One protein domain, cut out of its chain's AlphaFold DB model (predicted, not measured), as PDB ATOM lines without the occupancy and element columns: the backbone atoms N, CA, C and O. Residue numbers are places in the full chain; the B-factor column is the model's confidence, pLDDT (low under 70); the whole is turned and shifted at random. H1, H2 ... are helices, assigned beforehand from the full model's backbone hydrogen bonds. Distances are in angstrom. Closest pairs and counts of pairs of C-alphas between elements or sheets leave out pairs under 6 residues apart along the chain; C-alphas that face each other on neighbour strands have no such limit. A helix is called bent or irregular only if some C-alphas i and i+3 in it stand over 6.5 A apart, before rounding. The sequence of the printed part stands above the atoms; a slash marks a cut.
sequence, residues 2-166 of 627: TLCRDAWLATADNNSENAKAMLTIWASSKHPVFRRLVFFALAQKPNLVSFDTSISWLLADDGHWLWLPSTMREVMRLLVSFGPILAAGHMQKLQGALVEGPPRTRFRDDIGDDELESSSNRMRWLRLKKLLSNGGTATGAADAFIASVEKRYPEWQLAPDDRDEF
ATOM      1  N   THR A   2      85.871 281.522   2.994       61.38
ATOM      2  CA  THR A   2      86.280 282.281   1.788       61.38
ATOM      3  C   THR A   2      87.246 283.428   2.112       61.38
ATOM      4  O   THR A   2      88.381 283.404   1.656       61.38
ATOM      5  N   LEU A   3      86.890 284.297   3.069       77.31
ATOM      6  CA  LEU A   3      87.750 285.402   3.527       77.31
ATOM      7  C   LEU A   3      89.139 284.959   4.029       77.31
ATOM      8  O   LEU A   3      90.121 285.654   3.802       77.31
ATOM      9  N   CYS A   4      89.250 283.799   4.689       84.12
ATOM     10  CA  CYS A   4      90.538 283.295   5.183       84.12
ATOM     11  C   CYS A   4      91.424 282.744   4.059       84.12
ATOM     12  O   CYS A   4      92.640 282.892   4.128       84.12
ATOM     13  N   ARG A   5      90.830 282.103   3.042       89.69
ATOM     14  CA  ARG A   5      91.566 281.603   1.871       89.69
ATOM     15  C   ARG A   5      92.120 282.762   1.056       89.69
ATOM     16  O   ARG A   5      93.304 282.753   0.734       89.69
ATOM     17  N   ASP A   6      91.289 283.769   0.815       89.25
ATOM     18  CA  ASP A   6      91.664 284.952   0.043       89.25
ATOM     19  C   ASP A   6      92.732 285.774   0.778       89.25
ATOM     20  O   ASP A   6      93.743 286.154   0.188       89.25
ATOM     21  N   ALA A   7      92.574 285.966   2.094       89.19
ATOM     22  CA  ALA A   7      93.581 286.632   2.919       89.19
ATOM     23  C   ALA A   7      94.913 285.865   2.954       89.19
ATOM     24  O   ALA A   7      95.985 286.474   2.913       89.19
ATOM     25  N   TRP A   8      94.868 284.531   3.011       94.00
ATOM     26  CA  TRP A   8      96.080 283.715   2.981       94.00
ATOM     27  C   TRP A   8      96.774 283.762   1.618       94.00
ATOM     28  O   TRP A   8      97.990 283.915   1.584       94.00
ATOM     29  N   LEU A   9      96.030 283.704   0.507       93.31
ATOM     30  CA  LEU A   9      96.589 283.866  -0.840       93.31
ATOM     31  C   LEU A   9      97.279 285.226  -0.992       93.31
ATOM     32  O   LEU A   9      98.443 285.278  -1.383       93.31
ATOM     33  N   ALA A  10      96.611 286.305  -0.572       91.00
ATOM     34  CA  ALA A  10      97.200 287.641  -0.568       91.00
ATOM     35  C   ALA A  10      98.460 287.717   0.313       91.00
ATOM     36  O   ALA A  10      99.430 288.388  -0.035       91.00
ATOM     37  N   THR A  11      98.480 287.009   1.445       91.38
ATOM     38  CA  THR A  11      99.675 286.910   2.297       91.38
ATOM     39  C   THR A  11     100.785 286.133   1.598       91.38
ATOM     40  O   THR A  11     101.924 286.573   1.630       91.38
ATOM     41  N   ALA A  12     100.479 285.019   0.931       91.69
ATOM     42  CA  ALA A  12     101.460 284.199   0.225       91.69
ATOM     43  C   ALA A  12     102.112 284.934  -0.955       91.69
ATOM     44  O   ALA A  12     103.299 284.734  -1.202       91.69
ATOM     45  N   ASP A  13     101.365 285.799  -1.645       91.38
ATOM     46  CA  ASP A  13     101.888 286.611  -2.749       91.38
ATOM     47  C   ASP A  13     102.784 287.767  -2.266       91.38
ATOM     48  O   ASP A  13     103.706 288.164  -2.976       91.38
ATOM     49  N   ASN A  14     102.557 288.278  -1.049       89.94
ATOM     50  CA  ASN A  14     103.317 289.402  -0.485       89.94
ATOM     51  C   ASN A  14     104.455 288.977   0.462       89.94
ATOM     52  O   ASN A  14     105.466 289.669   0.570       89.94
ATOM     53  N   ASN A  15     104.287 287.873   1.194       91.19
ATOM     54  CA  ASN A  15     105.223 287.370   2.194       91.19
ATOM     55  C   ASN A  15     105.085 285.843   2.369       91.19
ATOM     56  O   ASN A  15     104.305 285.342   3.188       91.19
ATOM     57  N   SER A  16     105.896 285.100   1.613       89.38
ATOM     58  CA  SER A  16     105.897 283.634   1.611       89.38
ATOM     59  C   SER A  16     106.270 283.018   2.963       89.38
ATOM     60  O   SER A  16     105.717 281.981   3.325       89.38
ATOM     61  N   GLU A  17     107.158 283.650   3.735       91.31
ATOM     62  CA  GLU A  17     107.579 283.136   5.047       91.31
ATOM     63  C   GLU A  17     106.448 283.217   6.076       91.31
ATOM     64  O   GLU A  17     106.189 282.246   6.789       91.31
ATOM     65  N   ASN A  18     105.691 284.318   6.094       90.62
ATOM     66  CA  ASN A  18     104.510 284.435   6.953       90.62
ATOM     67  C   ASN A  18     103.426 283.425   6.555       90.62
ATOM     68  O   ASN A  18     102.858 282.750   7.416       90.62
ATOM     69  N   ALA A  19     103.168 283.271   5.253       91.31
ATOM     70  CA  ALA A  19     102.201 282.293   4.761       91.31
ATOM     71  C   ALA A  19     102.593 280.851   5.131       91.31
ATOM     72  O   ALA A  19     101.725 280.051   5.496       91.31
ATOM     73  N   LYS A  20     103.894 280.537   5.091       93.12
ATOM     74  CA  LYS A  20     104.461 279.253   5.517       93.12
ATOM     75  C   LYS A  20     104.346 279.040   7.028       93.12
ATOM     76  O   LYS A  20     103.940 277.960   7.448       93.12
ATOM     77  N   ALA A  21     104.625 280.058   7.844       92.50
ATOM     78  CA  ALA A  21     104.463 279.980   9.296       92.50
ATOM     79  C   ALA A  21     103.001 279.697   9.696       92.50
ATOM     80  O   ALA A  21     102.739 278.832  10.533       92.50
ATOM     81  N   MET A  22     102.036 280.357   9.043       93.06
ATOM     82  CA  MET A  22     100.602 280.102   9.250       93.06
ATOM     83  C   MET A  22     100.215 278.664   8.892       93.06
ATOM     84  O   MET A  22      99.499 278.009   9.648       93.06
ATOM     85  N   LEU A  23     100.731 278.149   7.772       93.25
ATOM     86  CA  LEU A  23     100.560 276.756   7.356       93.25
ATOM     87  C   LEU A  23     101.050 275.771   8.419       93.25
ATOM     88  O   LEU A  23     100.345 274.813   8.722       93.25
ATOM     89  N   THR A  24     102.222 276.012   9.015       92.06
ATOM     90  CA  THR A  24     102.764 275.165  10.088       92.06
ATOM     91  C   THR A  24     101.870 275.173  11.331       92.06
ATOM     92  O   THR A  24     101.641 274.116  11.918       92.06
ATOM     93  N   ILE A  25     101.312 276.330  11.702       92.19
ATOM     94  CA  ILE A  25     100.354 276.444  12.816       92.19
ATOM     95  C   ILE A  25      99.063 275.677  12.502       92.19
ATOM     96  O   ILE A  25      98.549 274.938  13.337       92.19
ATOM     97  N   TRP A  26      98.529 275.800  11.289       94.38
ATOM     98  CA  TRP A  26      97.332 275.054  10.897       94.38
ATOM     99  C   TRP A  26      97.581 273.547  10.836       94.38
ATOM    100  O   TRP A  26      96.731 272.763  11.256       94.38
ATOM    101  N   ALA A  27      98.765 273.140  10.378       90.38
ATOM    102  CA  ALA A  27      99.180 271.748  10.301       90.38
ATOM    103  C   ALA A  27      99.488 271.110  11.669       90.38
ATOM    104  O   ALA A  27      99.639 269.891  11.727       90.38
ATOM    105  N   SER A  28      99.564 271.868  12.766       88.31
ATOM    106  CA  SER A  28      99.646 271.298  14.121       88.31
ATOM    107  C   SER A  28      98.268 271.069  14.753       88.31
ATOM    108  O   SER A  28      98.143 270.314  15.716       88.31
ATOM    109  N   SER A  29      97.210 271.658  14.187       87.69
ATOM    110  CA  SER A  29      95.848 271.480  14.684       87.69
ATOM    111  C   SER A  29      95.268 270.107  14.324       87.69
ATOM    112  O   SER A  29      95.496 269.563  13.238       87.69
ATOM    113  N   LYS A  30      94.457 269.560  15.236       85.81
ATOM    114  CA  LYS A  30      93.641 268.355  15.011       85.81
ATOM    115  C   LYS A  30      92.241 268.671  14.477       85.81
ATOM    116  O   LYS A  30      91.441 267.762  14.302       85.81
ATOM    117  N   HIS A  31      91.916 269.940  14.227       87.94
ATOM    118  CA  HIS A  31      90.588 270.310  13.744       87.94
ATOM    119  C   HIS A  31      90.525 270.275  12.200       87.94
ATOM    120  O   HIS A  31      91.362 270.914  11.547       87.94
ATOM    121  N   PRO A  32      89.517 269.620  11.583       88.44
ATOM    122  CA  PRO A  32      89.443 269.442  10.128       88.44
ATOM    123  C   PRO A  32      89.507 270.743   9.322       88.44
ATOM    124  O   PRO A  32      90.134 270.791   8.269       88.44
ATOM    125  N   VAL A  33      88.913 271.832   9.822       91.75
ATOM    126  CA  VAL A  33      88.920 273.146   9.144       91.75
ATOM    127  C   VAL A  33      90.339 273.643   8.842       91.75
ATOM    128  O   VAL A  33      90.593 274.116   7.736       91.75
ATOM    129  N   PHE A  34      91.283 273.499   9.775       93.62
ATOM    130  CA  PHE A  34      92.665 273.928   9.545       93.62
ATOM    131  C   PHE A  34      93.385 273.007   8.560       93.62
ATOM    132  O   PHE A  34      94.136 273.486   7.716       93.62
ATOM    133  N   ARG A  35      93.081 271.705   8.569       94.12
ATOM    134  CA  ARG A  35      93.607 270.749   7.579       94.12
ATOM    135  C   ARG A  35      93.128 271.061   6.169       94.12
ATOM    136  O   ARG A  35      93.923 271.038   5.235       94.12
ATOM    137  N   ARG A  36      91.860 271.455   6.018       95.06
ATOM    138  CA  ARG A  36      91.326 271.947   4.740       95.06
ATOM    139  C   ARG A  36      92.096 273.169   4.246       95.06
ATOM    140  O   ARG A  36      92.412 273.240   3.064       95.06
ATOM    141  N   LEU A  37      92.425 274.116   5.131       95.62
ATOM    142  CA  LEU A  37      93.241 275.282   4.770       95.62
ATOM    143  C   LEU A  37      94.665 274.885   4.362       95.62
ATOM    144  O   LEU A  37      95.163 275.414   3.372       95.62
ATOM    145  N   VAL A  38      95.282 273.925   5.059       96.19
ATOM    146  CA  VAL A  38      96.603 273.381   4.696       96.19
ATOM    147  C   VAL A  38      96.576 272.778   3.293       96.19
ATOM    148  O   VAL A  38      97.364 273.184   2.446       96.19
ATOM    149  N   PHE A  39      95.659 271.853   3.004       96.62
ATOM    150  CA  PHE A  39      95.612 271.194   1.694       96.62
ATOM    151  C   PHE A  39      95.213 272.142   0.567       96.62
ATOM    152  O   PHE A  39      95.775 272.057  -0.520       96.62
ATOM    153  N   PHE A  40      94.317 273.095   0.837       96.56
ATOM    154  CA  PHE A  40      94.034 274.184  -0.092       96.56
ATOM    155  C   PHE A  40      95.309 274.964  -0.434       96.56
ATOM    156  O   PHE A  40      95.641 275.121  -1.605       96.56
ATOM    157  N   ALA A  41      96.049 275.412   0.578       95.88
ATOM    158  CA  ALA A  41      97.271 276.182   0.400       95.88
ATOM    159  C   ALA A  41      98.353 275.400  -0.365       95.88
ATOM    160  O   ALA A  41      98.970 275.946  -1.280       95.88
ATOM    161  N   LEU A  42      98.528 274.111  -0.058       95.75
ATOM    162  CA  LEU A  42      99.446 273.230  -0.784       95.75
ATOM    163  C   LEU A  42      99.011 272.990  -2.236       95.75
ATOM    164  O   LEU A  42      99.865 272.896  -3.111       95.75
ATOM    165  N   ALA A  43      97.708 272.931  -2.518       95.38
ATOM    166  CA  ALA A  43      97.214 272.780  -3.884       95.38
ATOM    167  C   ALA A  43      97.483 274.041  -4.725       95.38
ATOM    168  O   ALA A  43      97.782 273.924  -5.912       95.38
ATOM    169  N   GLN A  44      97.398 275.228  -4.111       94.94
ATOM    170  CA  GLN A  44      97.602 276.524  -4.773       94.94
ATOM    171  C   GLN A  44      99.083 276.911  -4.916       94.94
ATOM    172  O   GLN A  44      99.482 277.495  -5.922       94.94
ATOM    173  N   LYS A  45      99.911 276.613  -3.906       93.50
ATOM    174  CA  LYS A  45     101.346 276.942  -3.863       93.50
ATOM    175  C   LYS A  45     102.155 275.700  -3.440       93.50
ATOM    176  O   LYS A  45     102.706 275.673  -2.339       93.50
ATOM    177  N   PRO A  46     102.272 274.671  -4.300       89.38
ATOM    178  CA  PRO A  46     102.850 273.372  -3.930       89.38
ATOM    179  C   PRO A  46     104.331 273.423  -3.534       89.38
ATOM    180  O   PRO A  46     104.787 272.566  -2.784       89.38
ATOM    181  N   ASN A  47     105.060 274.448  -3.981       88.75
ATOM    182  CA  ASN A  47     106.484 274.642  -3.688       88.75
ATOM    183  C   ASN A  47     106.746 275.466  -2.413       88.75
ATOM    184  O   ASN A  47     107.898 275.771  -2.111       88.75
ATOM    185  N   LEU A  48     105.703 275.874  -1.679       90.00
ATOM    186  CA  LEU A  48     105.859 276.689  -0.467       90.00
ATOM    187  C   LEU A  48     106.515 275.905   0.687       90.00
ATOM    188  O   LEU A  48     107.182 276.480   1.551       90.00
ATOM    189  N   VAL A  49     106.353 274.582   0.686       92.88
ATOM    190  CA  VAL A  49     107.053 273.633   1.561       92.88
ATOM    191  C   VAL A  49     107.601 272.474   0.720       92.88
ATOM    192  O   VAL A  49     107.228 272.316  -0.440       92.88
ATOM    193  N   SER A  50     108.497 271.658   1.284       94.31
ATOM    194  CA  SER A  50     109.022 270.486   0.571       94.31
ATOM    195  C   SER A  50     107.946 269.415   0.367       94.31
ATOM    196  O   SER A  50     107.065 269.247   1.213       94.31
ATOM    197  N   PHE A  51     108.057 268.617  -0.702       94.94
ATOM    198  CA  PHE A  51     107.145 267.488  -0.927       94.94
ATOM    199  C   PHE A  51     107.181 266.454   0.205       94.94
ATOM    200  O   PHE A  51     106.140 265.885   0.525       94.94
ATOM    201  N   ASP A  52     108.319 266.275   0.884       95.06
ATOM    202  CA  ASP A  52     108.397 265.448   2.097       95.06
ATOM    203  C   ASP A  52     107.487 265.970   3.216       95.06
ATOM    204  O   ASP A  52     106.804 265.194   3.887       95.06
ATOM    205  N   THR A  53     107.427 267.292   3.385       94.88
ATOM    206  CA  THR A  53     106.556 267.933   4.377       94.88
ATOM    207  C   THR A  53     105.094 267.780   3.973       94.88
ATOM    208  O   THR A  53     104.289 267.293   4.761       94.88
ATOM    209  N   SER A  54     104.756 268.109   2.726       94.94
ATOM    210  CA  SER A  54     103.383 268.017   2.227       94.94
ATOM    211  C   SER A  54     102.821 266.597   2.307       94.94
ATOM    212  O   SER A  54     101.692 266.398   2.756       94.94
ATOM    213  N   ILE A  55     103.616 265.599   1.908       95.19
ATOM    214  CA  ILE A  55     103.223 264.189   1.970       95.19
ATOM    215  C   ILE A  55     103.142 263.716   3.419       95.19
ATOM    216  O   ILE A  55     102.214 262.982   3.745       95.19
ATOM    217  N   SER A  56     104.050 264.142   4.306       94.69
ATOM    218  CA  SER A  56     103.955 263.754   5.721       94.69
ATOM    219  C   SER A  56     102.695 264.301   6.390       94.69
ATOM    220  O   SER A  56     102.068 263.581   7.154       94.69
ATOM    221  N   TRP A  57     102.256 265.519   6.056       95.31
ATOM    222  CA  TRP A  57     100.994 266.066   6.562       95.31
ATOM    223  C   TRP A  57      99.757 265.377   5.985       95.31
ATOM    224  O   TRP A  57      98.772 265.208   6.703       95.31
ATOM    225  N   LEU A  58      99.791 264.984   4.708       94.94
ATOM    226  CA  LEU A  58      98.685 264.269   4.067       94.94
ATOM    227  C   LEU A  58      98.544 262.833   4.597       94.94
ATOM    228  O   LEU A  58      97.427 262.361   4.795       94.94
ATOM    229  N   LEU A  59      99.673 262.160   4.840       94.69
ATOM    230  CA  LEU A  59      99.739 260.771   5.307       94.69
ATOM    231  C   LEU A  59      99.843 260.635   6.836       94.69
ATOM    232  O   LEU A  59      99.994 259.523   7.338       94.69
ATOM    233  N   ALA A  60      99.774 261.740   7.585       90.88
ATOM    234  CA  ALA A  60      99.810 261.723   9.044       90.88
ATOM    235  C   ALA A  60      98.658 260.892   9.633       90.88
ATOM    236  O   ALA A  60      97.576 260.814   9.044       90.88
ATOM    237  N   ASP A  61      98.895 260.326  10.820       87.62
ATOM    238  CA  ASP A  61      97.912 259.551  11.586       87.62
ATOM    239  C   ASP A  61      97.264 258.430  10.749       87.62
ATOM    240  O   ASP A  61      96.042 258.328  10.669       87.62
ATOM    241  N   ASP A  62      98.092 257.629  10.072       85.62
ATOM    242  CA  ASP A  62      97.658 256.524   9.201       85.62
ATOM    243  C   ASP A  62      96.740 256.986   8.050       85.62
ATOM    244  O   ASP A  62      95.656 256.461   7.784       85.62
ATOM    245  N   GLY A  63      97.137 258.089   7.402       89.25
ATOM    246  CA  GLY A  63      96.356 258.706   6.333       89.25
ATOM    247  C   GLY A  63      95.029 259.295   6.812       89.25
ATOM    248  O   GLY A  63      94.100 259.413   6.009       89.25
ATOM    249  N   HIS A  64      94.910 259.690   8.087       90.31
ATOM    250  CA  HIS A  64      93.645 260.154   8.657       90.31
ATOM    251  C   HIS A  64      92.961 261.186   7.763       90.31
ATOM    252  O   HIS A  64      91.784 261.070   7.422       90.31
ATOM    253  N   TRP A  65      93.731 262.189   7.358       92.50
ATOM    254  CA  TRP A  65      93.250 263.327   6.591       92.50
ATOM    255  C   TRP A  65      93.044 263.025   5.106       92.50
ATOM    256  O   TRP A  65      92.239 263.699   4.466       92.50
ATOM    257  N   LEU A  66      93.729 262.011   4.573       95.00
ATOM    258  CA  LEU A  66      93.561 261.519   3.205       95.00
ATOM    259  C   LEU A  66      92.182 260.870   3.012       95.00
ATOM    260  O   LEU A  66      91.567 260.997   1.946       95.00
ATOM    261  N   TRP A  67      91.682 260.191   4.048       94.06
ATOM    262  CA  TRP A  67      90.467 259.376   3.982       94.06
ATOM    263  C   TRP A  67      89.228 260.035   4.603       94.06
ATOM    264  O   TRP A  67      88.113 259.609   4.312       94.06
ATOM    265  N   LEU A  68      89.392 261.095   5.402       89.50
ATOM    266  CA  LEU A  68      88.286 261.760   6.095       89.50
ATOM    267  C   LEU A  68      87.336 262.506   5.123       89.50
ATOM    268  O   LEU A  68      87.797 263.337   4.333       89.50
ATOM    269  N   PRO A  69      86.002 262.314   5.212       87.25
ATOM    270  CA  PRO A  69      85.040 262.993   4.334       87.25
ATOM    271  C   PRO A  69      85.116 264.526   4.391       87.25
ATOM    272  O   PRO A  69      85.004 265.203   3.371       87.25
ATOM    273  N   SER A  70      85.377 265.099   5.570       87.31
ATOM    274  CA  SER A  70      85.401 266.556   5.756       87.31
ATOM    275  C   SER A  70      86.564 267.271   5.052       87.31
ATOM    276  O   SER A  70      86.509 268.488   4.895       87.31
ATOM    277  N   THR A  71      87.621 266.553   4.657       92.69
ATOM    278  CA  THR A  71      88.784 267.093   3.920       92.69
ATOM    279  C   THR A  71      88.793 266.691   2.445       92.69
ATOM    280  O   THR A  71      89.679 267.121   1.708       92.69
ATOM    281  N   MET A  72      87.808 265.901   2.004       93.44
ATOM    282  CA  MET A  72      87.782 265.241   0.698       93.44
ATOM    283  C   MET A  72      88.026 266.208  -0.464       93.44
ATOM    284  O   MET A  72      88.950 265.985  -1.243       93.44
ATOM    285  N   ARG A  73      87.280 267.316  -0.540       93.38
ATOM    286  CA  ARG A  73      87.417 268.291  -1.633       93.38
ATOM    287  C   ARG A  73      88.837 268.842  -1.744       93.38
ATOM    288  O   ARG A  73      89.414 268.858  -2.827       93.38
ATOM    289  N   GLU A  74      89.414 269.307  -0.638       96.38
ATOM    290  CA  GLU A  74      90.753 269.902  -0.663       96.38
ATOM    291  C   GLU A  74      91.854 268.858  -0.898       96.38
ATOM    292  O   GLU A  74      92.834 269.161  -1.575       96.38
ATOM    293  N   VAL A  75      91.669 267.622  -0.426       97.19
ATOM    294  CA  VAL A  75      92.560 266.496  -0.743       97.19
ATOM    295  C   VAL A  75      92.532 266.176  -2.235       97.19
ATOM    296  O   VAL A  75      93.593 266.066  -2.838       97.19
ATOM    297  N   MET A  76      91.357 266.072  -2.863       96.06
ATOM    298  CA  MET A  76      91.277 265.764  -4.297       96.06
ATOM    299  C   MET A  76      91.951 266.846  -5.142       96.06
ATOM    300  O   MET A  76      92.754 266.533  -6.018       96.06
ATOM    301  N   ARG A  77      91.715 268.126  -4.827       96.00
ATOM    302  CA  ARG A  77      92.385 269.245  -5.508       96.00
ATOM    303  C   ARG A  77      93.901 269.238  -5.290       96.00
ATOM    304  O   ARG A  77      94.646 269.565  -6.211       96.00
ATOM    305  N   LEU A  78      94.365 268.825  -4.109       96.88
ATOM    306  CA  LEU A  78      95.789 268.627  -3.842       96.88
ATOM    307  C   LEU A  78      96.378 267.497  -4.695       96.88
ATOM    308  O   LEU A  78      97.425 267.691  -5.303       96.88
ATOM    309  N   LEU A  79      95.698 266.350  -4.792       96.56
ATOM    310  CA  LEU A  79      96.131 265.219  -5.622       96.56
ATOM    311  C   LEU A  79      96.237 265.616  -7.102       96.56
ATOM    312  O   LEU A  79      97.255 265.346  -7.732       96.56
ATOM    313  N   VAL A  80      95.239 266.328  -7.631       95.25
ATOM    314  CA  VAL A  80      95.251 266.854  -9.009       95.25
ATOM    315  C   VAL A  80      96.423 267.821  -9.237       95.25
ATOM    316  O   VAL A  80      97.060 267.789 -10.289       95.25
ATOM    317  N   SER A  81      96.728 268.676  -8.253       95.44
ATOM    318  CA  SER A  81      97.866 269.607  -8.306       95.44
ATOM    319  C   SER A  81      99.216 268.880  -8.247       95.44
ATOM    320  O   SER A  81     100.169 269.276  -8.912       95.44
ATOM    321  N   PHE A  82      99.293 267.779  -7.497       95.31
ATOM    322  CA  PHE A  82     100.493 266.961  -7.334       95.31
ATOM    323  C   PHE A  82     100.848 266.109  -8.548       95.31
ATOM    324  O   PHE A  82     102.038 265.926  -8.806       95.31
ATOM    325  N   GLY A  83      99.849 265.623  -9.289       94.00
ATOM    326  CA  GLY A  83     100.022 264.774 -10.472       94.00
ATOM    327  C   GLY A  83     101.220 265.154 -11.355       94.00
ATOM    328  O   GLY A  83     102.143 264.350 -11.478       94.00
ATOM    329  N   PRO A  84     101.267 266.376 -11.914       94.19
ATOM    330  CA  PRO A  84     102.307 266.766 -12.865       94.19
ATOM    331  C   PRO A  84     103.652 267.163 -12.239       94.19
ATOM    332  O   PRO A  84     104.625 267.335 -12.972       94.19
ATOM    333  N   ILE A  85     103.729 267.368 -10.918       93.81
ATOM    334  CA  ILE A  85     104.888 268.023 -10.274       93.81
ATOM    335  C   ILE A  85     105.625 267.157  -9.251       93.81
ATOM    336  O   ILE A  85     106.749 267.495  -8.876       93.81
ATOM    337  N   LEU A  86     105.021 266.067  -8.766       92.88
ATOM    338  CA  LEU A  86     105.680 265.191  -7.801       92.88
ATOM    339  C   LEU A  86     106.867 264.462  -8.436       92.88
ATOM    340  O   LEU A  86     106.758 263.849  -9.497       92.88
ATOM    341  N   ALA A  87     107.998 264.450  -7.728       91.62
ATOM    342  CA  ALA A  87     109.135 263.620  -8.103       91.62
ATOM    343  C   ALA A  87     108.790 262.124  -7.980       91.62
ATOM    344  O   ALA A  87     107.969 261.727  -7.152       91.62
ATOM    345  N   ALA A  88     109.465 261.274  -8.762       90.62
ATOM    346  CA  ALA A  88     109.151 259.845  -8.865       90.62
ATOM    347  C   ALA A  88     109.092 259.114  -7.506       90.62
ATOM    348  O   ALA A  88     108.171 258.336  -7.269       90.62
ATOM    349  N   GLY A  89     110.024 259.399  -6.587       92.94
ATOM    350  CA  GLY A  89     110.029 258.785  -5.251       92.94
ATOM    351  C   GLY A  89     108.835 259.206  -4.384       92.94
ATOM    352  O   GLY A  89     108.226 258.380  -3.705       92.94
ATOM    353  N   HIS A  90     108.449 260.482  -4.448       94.81
ATOM    354  CA  HIS A  90     107.279 261.017  -3.747       94.81
ATOM    355  C   HIS A  90     105.968 260.491  -4.338       94.81
ATOM    356  O   HIS A  90     105.066 260.114  -3.590       94.81
ATOM    357  N   MET A  91     105.896 260.400  -5.668       94.69
ATOM    358  CA  MET A  91     104.780 259.800  -6.396       94.69
ATOM    359  C   MET A  91     104.590 258.329  -6.000       94.69
ATOM    360  O   MET A  91     103.476 257.917  -5.682       94.69
ATOM    361  N   GLN A  92     105.679 257.555  -5.936       95.44
ATOM    362  CA  GLN A  92     105.644 256.155  -5.510       95.44
ATOM    363  C   GLN A  92     105.151 256.004  -4.067       95.44
ATOM    364  O   GLN A  92     104.306 255.153  -3.797       95.44
ATOM    365  N   LYS A  93     105.630 256.848  -3.145       95.69
ATOM    366  CA  LYS A  93     105.194 256.830  -1.742       95.69
ATOM    367  C   LYS A  93     103.698 257.124  -1.600       95.69
ATOM    368  O   LYS A  93     103.002 256.415  -0.880       95.69
ATOM    369  N   LEU A  94     103.203 258.152  -2.291       96.31
ATOM    370  CA  LEU A  94     101.793 258.537  -2.240       96.31
ATOM    371  C   LEU A  94     100.887 257.466  -2.862       96.31
ATOM    372  O   LEU A  94      99.877 257.101  -2.268       96.31
ATOM    373  N   GLN A  95     101.262 256.928  -4.024       97.56
ATOM    374  CA  GLN A  95     100.507 255.847  -4.658       97.56
ATOM    375  C   GLN A  95     100.515 254.564  -3.824       97.56
ATOM    376  O   GLN A  95      99.496 253.888  -3.780       97.56
ATOM    377  N   GLY A  96     101.609 254.260  -3.117       96.62
ATOM    378  CA  GLY A  96     101.666 253.144  -2.171       96.62
ATOM    379  C   GLY A  96     100.587 253.243  -1.092       96.62
ATOM    380  O   GLY A  96      99.797 252.316  -0.947       96.62
ATOM    381  N   ALA A  97     100.475 254.395  -0.423       96.19
ATOM    382  CA  ALA A  97      99.439 254.628   0.589       96.19
ATOM    383  C   ALA A  97      98.011 254.579   0.006       96.19
ATOM    384  O   ALA A  97      97.078 254.097   0.645       96.19
ATOM    385  N   LEU A  98      97.822 255.052  -1.230       96.88
ATOM    386  CA  LEU A  98      96.529 254.974  -1.918       96.88
ATOM    387  C   LEU A  98      96.152 253.543  -2.325       96.88
ATOM    388  O   LEU A  98      94.970 253.202  -2.343       96.88
ATOM    389  N   VAL A  99      97.138 252.713  -2.663       96.94
ATOM    390  CA  VAL A  99      96.933 251.290  -2.945       96.94
ATOM    391  C   VAL A  99      96.716 250.506  -1.653       96.94
ATOM    392  O   VAL A  99      95.918 249.583  -1.677       96.94
ATOM    393  N   GLU A 100      97.346 250.860  -0.538       95.12
ATOM    394  CA  GLU A 100      97.067 250.251   0.772       95.12
ATOM    395  C   GLU A 100      95.623 250.520   1.220       95.12
ATOM    396  O   GLU A 100      94.900 249.596   1.590       95.12
ATOM    397  N   GLY A 101      95.163 251.760   1.044       93.12
ATOM    398  CA  GLY A 101      93.776 252.150   1.273       93.12
ATOM    399  C   GLY A 101      93.484 252.661   2.687       93.12
ATOM    400  O   GLY A 101      94.397 252.879   3.481       93.12
ATOM    401  N   PRO A 102      92.207 252.950   2.988       92.62
ATOM    402  CA  PRO A 102      91.792 253.418   4.307       92.62
ATOM    403  C   PRO A 102      91.870 252.303   5.369       92.62
ATOM    404  O   PRO A 102      91.507 251.163   5.067       92.62
ATOM    405  N   PRO A 103      92.248 252.614   6.625       88.81
ATOM    406  CA  PRO A 103      92.265 251.620   7.699       88.81
ATOM    407  C   PRO A 103      90.848 251.137   8.054       88.81
ATOM    408  O   PRO A 103      89.884 251.897   7.951       88.81
ATOM    409  N   ARG A 104      90.713 249.885   8.527       84.38
ATOM    410  CA  ARG A 104      89.411 249.252   8.857       84.38
ATOM    411  C   ARG A 104      88.582 250.045   9.869       84.38
ATOM    412  O   ARG A 104      87.360 250.059   9.762       84.38
ATOM    413  N   THR A 105      89.244 250.754  10.782       83.31
ATOM    414  CA  THR A 105      88.633 251.648  11.785       83.31
ATOM    415  C   THR A 105      87.862 252.827  11.177       83.31
ATOM    416  O   THR A 105      87.222 253.585  11.901       83.31
ATOM    417  N   ARG A 106      87.927 253.029   9.852       79.19
ATOM    418  CA  ARG A 106      87.135 254.032   9.114       79.19
ATOM    419  C   ARG A 106      85.748 253.586   8.728       79.19
ATOM    420  O   ARG A 106      84.944 254.428   8.335       79.19
ATOM    421  N   PHE A 107      85.500 252.297   8.803       79.50
ATOM    422  CA  PHE A 107      84.222 251.717   8.474       79.50
ATOM    423  C   PHE A 107      83.563 251.273   9.768       79.50
ATOM    424  O   PHE A 107      84.255 250.944  10.733       79.50
ATOM    425  N   ARG A 108      82.232 251.285   9.787       75.12
ATOM    426  CA  ARG A 108      81.467 250.783  10.927       75.12
ATOM    427  C   ARG A 108      81.792 249.306  11.157       75.12
ATOM    428  O   ARG A 108      82.201 248.613  10.223       75.12
ATOM    429  N   ASP A 109      81.705 248.830  12.388       74.88
ATOM    430  CA  ASP A 109      82.113 247.456  12.702       74.88
ATOM    431  C   ASP A 109      81.158 246.411  12.098       74.88
ATOM    432  O   ASP A 109      81.615 245.338  11.715       74.88
ATOM    433  N   ASP A 110      79.897 246.787  11.881       71.19
ATOM    434  CA  ASP A 110      78.784 245.995  11.334       71.19
ATOM    435  C   ASP A 110      78.692 245.964   9.794       71.19
ATOM    436  O   ASP A 110      77.820 245.301   9.236       71.19
ATOM    437  N   ILE A 111      79.573 246.673   9.081       72.56
ATOM    438  CA  ILE A 111      79.559 246.708   7.611       72.56
ATOM    439  C   ILE A 111      79.819 245.311   7.018       72.56
ATOM    440  O   ILE A 111      80.783 244.637   7.387       72.56
ATOM    441  N   GLY A 112      78.989 244.892   6.058       76.56
ATOM    442  CA  GLY A 112      79.181 243.624   5.350       76.56
ATOM    443  C   GLY A 112      80.456 243.614   4.499       76.56
ATOM    444  O   GLY A 112      80.865 244.650   3.968       76.56
ATOM    445  N   ASP A 113      81.073 242.442   4.325       79.25
ATOM    446  CA  ASP A 113      82.362 242.296   3.624       79.25
ATOM    447  C   ASP A 113      82.334 242.844   2.185       79.25
ATOM    448  O   ASP A 113      83.262 243.543   1.765       79.25
ATOM    449  N   ASP A 114      81.249 242.600   1.445       76.19
ATOM    450  CA  ASP A 114      81.078 243.097   0.073       76.19
ATOM    451  C   ASP A 114      80.934 244.631   0.027       76.19
ATOM    452  O   ASP A 114      81.502 245.298  -0.847       76.19
ATOM    453  N   GLU A 115      80.210 245.215   0.989       71.88
ATOM    454  CA  GLU A 115      80.020 246.667   1.100       71.88
ATOM    455  C   GLU A 115      81.326 247.362   1.508       71.88
ATOM    456  O   GLU A 115      81.689 248.402   0.945       71.88
ATOM    457  N   LEU A 116      82.072 246.760   2.438       79.56
ATOM    458  CA  LEU A 116      83.396 247.205   2.856       79.56
ATOM    459  C   LEU A 116      84.380 247.196   1.686       79.56
ATOM    460  O   LEU A 116      85.077 248.190   1.449       79.56
ATOM    461  N   GLU A 117      84.430 246.092   0.936       85.44
ATOM    462  CA  GLU A 117      85.314 245.944  -0.216       85.44
ATOM    463  C   GLU A 117      84.967 246.966  -1.308       85.44
ATOM    464  O   GLU A 117      85.857 247.661  -1.812       85.44
ATOM    465  N   SER A 118      83.685 247.102  -1.657       83.94
ATOM    466  CA  SER A 118      83.219 248.067  -2.659       83.94
ATOM    467  C   SER A 118      83.540 249.511  -2.253       83.94
ATOM    468  O   SER A 118      84.153 250.260  -3.024       83.94
ATOM    469  N   SER A 119      83.239 249.885  -1.006       84.19
ATOM    470  CA  SER A 119      83.483 251.230  -0.474       84.19
ATOM    471  C   SER A 119      84.972 251.572  -0.432       84.19
ATOM    472  O   SER A 119      85.390 252.635  -0.908       84.19
ATOM    473  N   SER A 120      85.802 250.655   0.074       91.00
ATOM    474  CA  SER A 120      87.257 250.824   0.108       91.00
ATOM    475  C   SER A 120      87.837 250.961  -1.303       91.00
ATOM    476  O   SER A 120      88.598 251.895  -1.583       91.00
ATOM    477  N   ASN A 121      87.412 250.101  -2.237       93.75
ATOM    478  CA  ASN A 121      87.842 250.168  -3.632       93.75
ATOM    479  C   ASN A 121      87.462 251.498  -4.283       93.75
ATOM    480  O   ASN A 121      88.309 252.114  -4.935       93.75
ATOM    481  N   ARG A 122      86.240 251.996  -4.052       92.88
ATOM    482  CA  ARG A 122      85.785 253.286  -4.582       92.88
ATOM    483  C   ARG A 122      86.640 254.439  -4.069       92.88
ATOM    484  O   ARG A 122      87.070 255.286  -4.856       92.88
ATOM    485  N   MET A 123      86.927 254.464  -2.766       93.94
ATOM    486  CA  MET A 123      87.740 255.512  -2.141       93.94
ATOM    487  C   MET A 123      89.165 255.555  -2.701       93.94
ATOM    488  O   MET A 123      89.682 256.650  -2.959       93.94
ATOM    489  N   ARG A 124      89.790 254.384  -2.876       96.75
ATOM    490  CA  ARG A 124      91.148 254.222  -3.419       96.75
ATOM    491  C   ARG A 124      91.209 254.608  -4.892       96.75
ATOM    492  O   ARG A 124      92.031 255.439  -5.280       96.75
ATOM    493  N   TRP A 125      90.305 254.045  -5.692       97.00
ATOM    494  CA  TRP A 125      90.221 254.277  -7.132       97.00
ATOM    495  C   TRP A 125      90.042 255.760  -7.446       97.00
ATOM    496  O   TRP A 125      90.815 256.315  -8.221       97.00
ATOM    497  N   LEU A 126      89.105 256.437  -6.776       95.75
ATOM    498  CA  LEU A 126      88.822 257.848  -7.033       95.75
ATOM    499  C   LEU A 126      90.055 258.734  -6.804       95.75
ATOM    500  O   LEU A 126      90.386 259.571  -7.641       95.75
ATOM    501  N   ARG A 127      90.769 258.529  -5.691       96.81
ATOM    502  CA  ARG A 127      91.970 259.308  -5.356       96.81
ATOM    503  C   ARG A 127      93.117 259.039  -6.325       96.81
ATOM    504  O   ARG A 127      93.784 259.984  -6.738       96.81
ATOM    505  N   LEU A 128      93.321 257.783  -6.726       97.50
ATOM    506  CA  LEU A 128      94.311 257.435  -7.748       97.50
ATOM    507  C   LEU A 128      93.968 258.072  -9.098       97.50
ATOM    508  O   LEU A 128      94.823 258.709  -9.708       97.50
ATOM    509  N   LYS A 129      92.710 257.984  -9.540       96.38
ATOM    510  CA  LYS A 129      92.265 258.602 -10.795       96.38
ATOM    511  C   LYS A 129      92.416 260.123 -10.771       96.38
ATOM    512  O   LYS A 129      92.882 260.676 -11.760       96.38
ATOM    513  N   LYS A 130      92.105 260.794  -9.654       95.69
ATOM    514  CA  LYS A 130      92.320 262.246  -9.486       95.69
ATOM    515  C   LYS A 130      93.803 262.630  -9.441       95.69
ATOM    516  O   LYS A 130      94.183 263.635 -10.026       95.69
ATOM    517  N   LEU A 131      94.663 261.830  -8.808       96.06
ATOM    518  CA  LEU A 131      96.115 262.058  -8.829       96.06
ATOM    519  C   LEU A 131      96.683 261.987 -10.257       96.06
ATOM    520  O   LEU A 131      97.560 262.765 -10.625       96.06
ATOM    521  N   LEU A 132      96.174 261.060 -11.069       95.31
ATOM    522  CA  LEU A 132      96.654 260.824 -12.431       95.31
ATOM    523  C   LEU A 132      95.965 261.711 -13.483       95.31
ATOM    524  O   LEU A 132      96.490 261.857 -14.586       95.31
ATOM    525  N   SER A 133      94.831 262.346 -13.164       93.00
ATOM    526  CA  SER A 133      94.005 263.066 -14.147       93.00
ATOM    527  C   SER A 133      94.674 264.297 -14.762       93.00
ATOM    528  O   SER A 133      94.193 264.802 -15.771       93.00
ATOM    529  N   ASN A 134      95.760 264.794 -14.166       89.31
ATOM    530  CA  ASN A 134      96.469 265.994 -14.611       89.31
ATOM    531  C   ASN A 134      97.975 265.750 -14.838       89.31
ATOM    532  O   ASN A 134      98.801 266.588 -14.498       89.31
ATOM    533  N   GLY A 135      98.350 264.594 -15.400       83.31
ATOM    534  CA  GLY A 135      99.722 264.345 -15.872       83.31
ATOM    535  C   GLY A 135     100.649 263.601 -14.906       83.31
ATOM    536  O   GLY A 135     101.865 263.693 -15.055       83.31
ATOM    537  N   GLY A 136     100.102 262.860 -13.935       85.88
ATOM    538  CA  GLY A 136     100.878 261.954 -13.080       85.88
ATOM    539  C   GLY A 136     101.117 260.585 -13.720       85.88
ATOM    540  O   GLY A 136     100.256 260.067 -14.428       85.88
ATOM    541  N   THR A 137     102.274 259.976 -13.443       89.69
ATOM    542  CA  THR A 137     102.609 258.623 -13.917       89.69
ATOM    543  C   THR A 137     102.266 257.584 -12.860       89.69
ATOM    544  O   THR A 137     102.722 257.675 -11.718       89.69
ATOM    545  N   ALA A 138     101.492 256.573 -13.238       91.38
ATOM    546  CA  ALA A 138     101.168 255.462 -12.363       91.38
ATOM    547  C   ALA A 138     102.365 254.518 -12.165       91.38
ATOM    548  O   ALA A 138     103.184 254.281 -13.053       91.38
ATOM    549  N   THR A 139     102.478 253.986 -10.956       93.62
ATOM    550  CA  THR A 139     103.362 252.870 -10.622       93.62
ATOM    551  C   THR A 139     102.696 251.558 -11.021       93.62
ATOM    552  O   THR A 139     101.472 251.471 -11.058       93.62
ATOM    553  N   GLY A 140     103.481 250.497 -11.232       92.62
ATOM    554  CA  GLY A 140     102.928 249.194 -11.628       92.62
ATOM    555  C   GLY A 140     101.868 248.642 -10.661       92.62
ATOM    556  O   GLY A 140     100.907 248.024 -11.105       92.62
ATOM    557  N   ALA A 141     101.998 248.905  -9.355       93.56
ATOM    558  CA  ALA A 141     100.999 248.503  -8.361       93.56
ATOM    559  C   ALA A 141      99.700 249.323  -8.462       93.56
ATOM    560  O   ALA A 141      98.611 248.758  -8.367       93.56
ATOM    561  N   ALA A 142      99.807 250.638  -8.681       94.88
ATOM    562  CA  ALA A 142      98.647 251.504  -8.864       94.88
ATOM    563  C   ALA A 142      97.906 251.189 -10.170       94.88
ATOM    564  O   ALA A 142      96.686 251.064 -10.143       94.88
ATOM    565  N   ASP A 143      98.627 250.987 -11.276       96.12
ATOM    566  CA  ASP A 143      98.035 250.589 -12.558       96.12
ATOM    567  C   ASP A 143      97.326 249.239 -12.460       96.12
ATOM    568  O   ASP A 143      96.188 249.104 -12.906       96.12
ATOM    569  N   ALA A 144      97.959 248.243 -11.828       96.62
ATOM    570  CA  ALA A 144      97.348 246.933 -11.631       96.62
ATOM    571  C   ALA A 144      96.064 247.014 -10.789       96.62
ATOM    572  O   ALA A 144      95.085 246.336 -11.101       96.62
ATOM    573  N   PHE A 145      96.049 247.857  -9.750       97.44
ATOM    574  CA  PHE A 145      94.859 248.085  -8.933       97.44
ATOM    575  C   PHE A 145      93.756 248.831  -9.694       97.44
ATOM    576  O   PHE A 145      92.601 248.417  -9.655       97.44
ATOM    577  N   ILE A 146      94.085 249.906 -10.416       96.50
ATOM    578  CA  ILE A 146      93.099 250.642 -11.220       96.50
ATOM    579  C   ILE A 146      92.479 249.702 -12.259       96.50
ATOM    580  O   ILE A 146      91.259 249.635 -12.356       96.50
ATOM    581  N   ALA A 147      93.297 248.922 -12.971       96.00
ATOM    582  CA  ALA A 147      92.820 247.983 -13.979       96.00
ATOM    583  C   ALA A 147      91.936 246.869 -13.389       96.00
ATOM    584  O   ALA A 147      90.963 246.460 -14.024       96.00
ATOM    585  N   SER A 148      92.245 246.368 -12.187       96.00
ATOM    586  CA  SER A 148      91.415 245.347 -11.536       96.00
ATOM    587  C   SER A 148      90.063 245.907 -11.090       96.00
ATOM    588  O   SER A 148      89.039 245.254 -11.297       96.00
ATOM    589  N   VAL A 149      90.044 247.127 -10.547       94.38
ATOM    590  CA  VAL A 149      88.818 247.812 -10.127       94.38
ATOM    591  C   VAL A 149      87.963 248.207 -11.325       94.38
ATOM    592  O   VAL A 149      86.780 247.904 -11.322       94.38
ATOM    593  N   GLU A 150      88.533 248.803 -12.374       92.69
ATOM    594  CA  GLU A 150      87.778 249.195 -13.579       92.69
ATOM    595  C   GLU A 150      87.231 247.982 -14.343       92.69
ATOM    596  O   GLU A 150      86.193 248.072 -14.993       92.69
ATOM    597  N   LYS A 151      87.880 246.815 -14.232       92.50
ATOM    598  CA  LYS A 151      87.326 245.555 -14.747       92.50
ATOM    599  C   LYS A 151      86.145 245.051 -13.909       92.50
ATOM    600  O   LYS A 151      85.232 244.448 -14.472       92.50
ATOM    601  N   ARG A 152      86.186 245.231 -12.584       88.88
ATOM    602  CA  ARG A 152      85.128 244.790 -11.658       88.88
ATOM    603  C   ARG A 152      83.937 245.753 -11.626       88.88
ATOM    604  O   ARG A 152      82.821 245.285 -11.449       88.88
ATOM    605  N   TYR A 153      84.183 247.043 -11.852       84.94
ATOM    606  CA  TYR A 153      83.198 248.129 -11.850       84.94
ATOM    607  C   TYR A 153      83.327 248.990 -13.128       84.94
ATOM    608  O   TYR A 153      83.865 250.104 -13.078       84.94
ATOM    609  N   PRO A 154      82.898 248.484 -14.305       83.88
ATOM    610  CA  PRO A 154      83.058 249.175 -15.592       83.88
ATOM    611  C   PRO A 154      82.334 250.528 -15.690       83.88
ATOM    612  O   PRO A 154      82.672 251.364 -16.529       83.88
ATOM    613  N   GLU A 155      81.326 250.745 -14.849       81.00
ATOM    614  CA  GLU A 155      80.522 251.962 -14.763       81.00
ATOM    615  C   GLU A 155      81.228 253.111 -14.026       81.00
ATOM    616  O   GLU A 155      80.812 254.268 -14.123       81.00
ATOM    617  N   TRP A 156      82.317 252.834 -13.300       85.81
ATOM    618  CA  TRP A 156      83.036 253.855 -12.544       85.81
ATOM    619  C   TRP A 156      83.824 254.786 -13.464       85.81
ATOM    620  O   TRP A 156      84.850 254.429 -14.038       85.81
ATOM    621  N   GLN A 157      83.371 256.037 -13.540       87.44
ATOM    622  CA  GLN A 157      84.039 257.110 -14.276       87.44
ATOM    623  C   GLN A 157      84.184 258.359 -13.399       87.44
ATOM    624  O   GLN A 157      83.426 258.556 -12.444       87.44
ATOM    625  N   LEU A 158      85.219 259.163 -13.671       86.75
ATOM    626  CA  LEU A 158      85.376 260.463 -13.017       86.75
ATOM    627  C   LEU A 158      84.243 261.379 -13.470       86.75
ATOM    628  O   LEU A 158      83.873 261.381 -14.645       86.75
ATOM    629  N   ALA A 159      83.707 262.170 -12.547       80.06
ATOM    630  CA  ALA A 159      82.669 263.117 -12.909       80.06
ATOM    631  C   ALA A 159      83.258 264.309 -13.694       80.06
ATOM    632  O   ALA A 159      84.356 264.767 -13.365       80.06
ATOM    633  N   PRO A 160      82.541 264.841 -14.703       74.62
ATOM    634  CA  PRO A 160      83.028 265.957 -15.519       74.62
ATOM    635  C   PRO A 160      83.037 267.306 -14.776       74.62
ATOM    636  O   PRO A 160      83.732 268.227 -15.191       74.62
ATOM    637  N   ASP A 161      82.277 267.423 -13.687       75.19
ATOM    638  CA  ASP A 161      81.993 268.645 -12.920       75.19
ATOM    639  C   ASP A 161      82.592 268.625 -11.499       75.19
ATOM    640  O   ASP A 161      82.221 269.420 -10.638       75.19
ATOM    641  N   ASP A 162      83.525 267.704 -11.232       81.88
ATOM    642  CA  ASP A 162      84.149 267.474  -9.925       81.88
ATOM    643  C   ASP A 162      83.178 267.153  -8.761       81.88
ATOM    644  O   ASP A 162      83.575 267.226  -7.593       81.88
ATOM    645  N   ARG A 163      81.913 266.787  -9.025       81.06
ATOM    646  CA  ARG A 163      80.961 266.390  -7.962       81.06
ATOM    647  C   ARG A 163      81.418 265.158  -7.182       81.06
ATOM    648  O   ARG A 163      81.070 264.984  -6.020       81.06
ATOM    649  N   ASP A 164      82.245 264.330  -7.817       86.06
ATOM    650  CA  ASP A 164      82.907 263.175  -7.218       86.06
ATOM    651  C   ASP A 164      83.895 263.553  -6.103       86.06
ATOM    652  O   ASP A 164      84.413 262.673  -5.430       86.06
ATOM    653  N   GLU A 165      84.146 264.841  -5.860       89.31
ATOM    654  CA  GLU A 165      85.001 265.334  -4.776       89.31
ATOM    655  C   GLU A 165      84.247 265.736  -3.509       89.31
ATOM    656  O   GLU A 165      84.860 266.216  -2.550       89.31
ATOM    657  N   PHE A 166      82.931 265.548  -3.499       84.62
ATOM    658  CA  PHE A 166      82.080 265.821  -2.355       84.62
ATOM    659  C   PHE A 166      81.477 264.511  -1.833       84.62
ATOM    660  O   PHE A 166      80.988 263.716  -2.633       84.62
TER     661      PHE A 166
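What this domain is: This is residues 2 to 166 of the 627 residues of an uncharacterized protein of Labrenzia alba (UniProt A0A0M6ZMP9). H6 lies in the middle, with an up-and-down bundle of H1, H2 and H3, each running against the one before, on one side and a group of H7, H8 and H9 on the other. Short H4 and H5 bridge the chain between H3 and H6. The 165 printed residues include nine named helices, H1 to H9 in order, and no named strand; the class is all helix. The whole is compact, with a radius of gyration of the C-alphas of 16.2 A and spans of 49 by 35 by 29 A.

Where its parts are: H1, residues 2 to 14, begins at C-alpha 2 (86.280, 282.281, 1.788). H2 is 16 to 28, H3 32 to 44, H4 51 to 58, H5 60 to 67, H6 69 to 82, 19.8 A long, and H7 88 to 100. H8, 113 to 132, is 28.4 A long. H9, 140 to 152, ends at C-alpha 152 (85.128, 244.790, -11.658). H5 and H6 are irregular: C-alphas 62 and 65 are 8.5 A apart, 70 and 73 7.9 A.

How they stand to each other: H1 and H2 form a hairpin, closest C-alphas Ala 12 and Ala 19, 5.0 A. H3 and H6 touch at a shallow tilt of 15 degrees, C-alphas Ala 43 and Leu 78 4.4 A apart. H4 touches H7, C-alphas Phe 51 and His 90 at 7.1 A. H4 and H5 only just touch, with 3 pairs of C-alphas within 8 A, only at the corner. H6 touches H8, C-alphas Leu 79 and Leu 131 at 4.5 A. H8 touches H9, C-alphas Trp 125 and Ile 146 at 6.2 A. Every O i to N i+4 pair is within hydrogen-bond range in H1, H2, H3, H4, H7, H8 and H9, but 2 of 4 in H5 and 8 of 10 in H6.

The domain as a whole: C-alphas Asn 14 and Gly 112 are farthest apart, 52.1 A. The printed part has no cut. H7 to H8 is a long link; residues 109 to 114, of which 113 and 114 belong to H8, stand free. Residue 2 alone is under pLDDT 70.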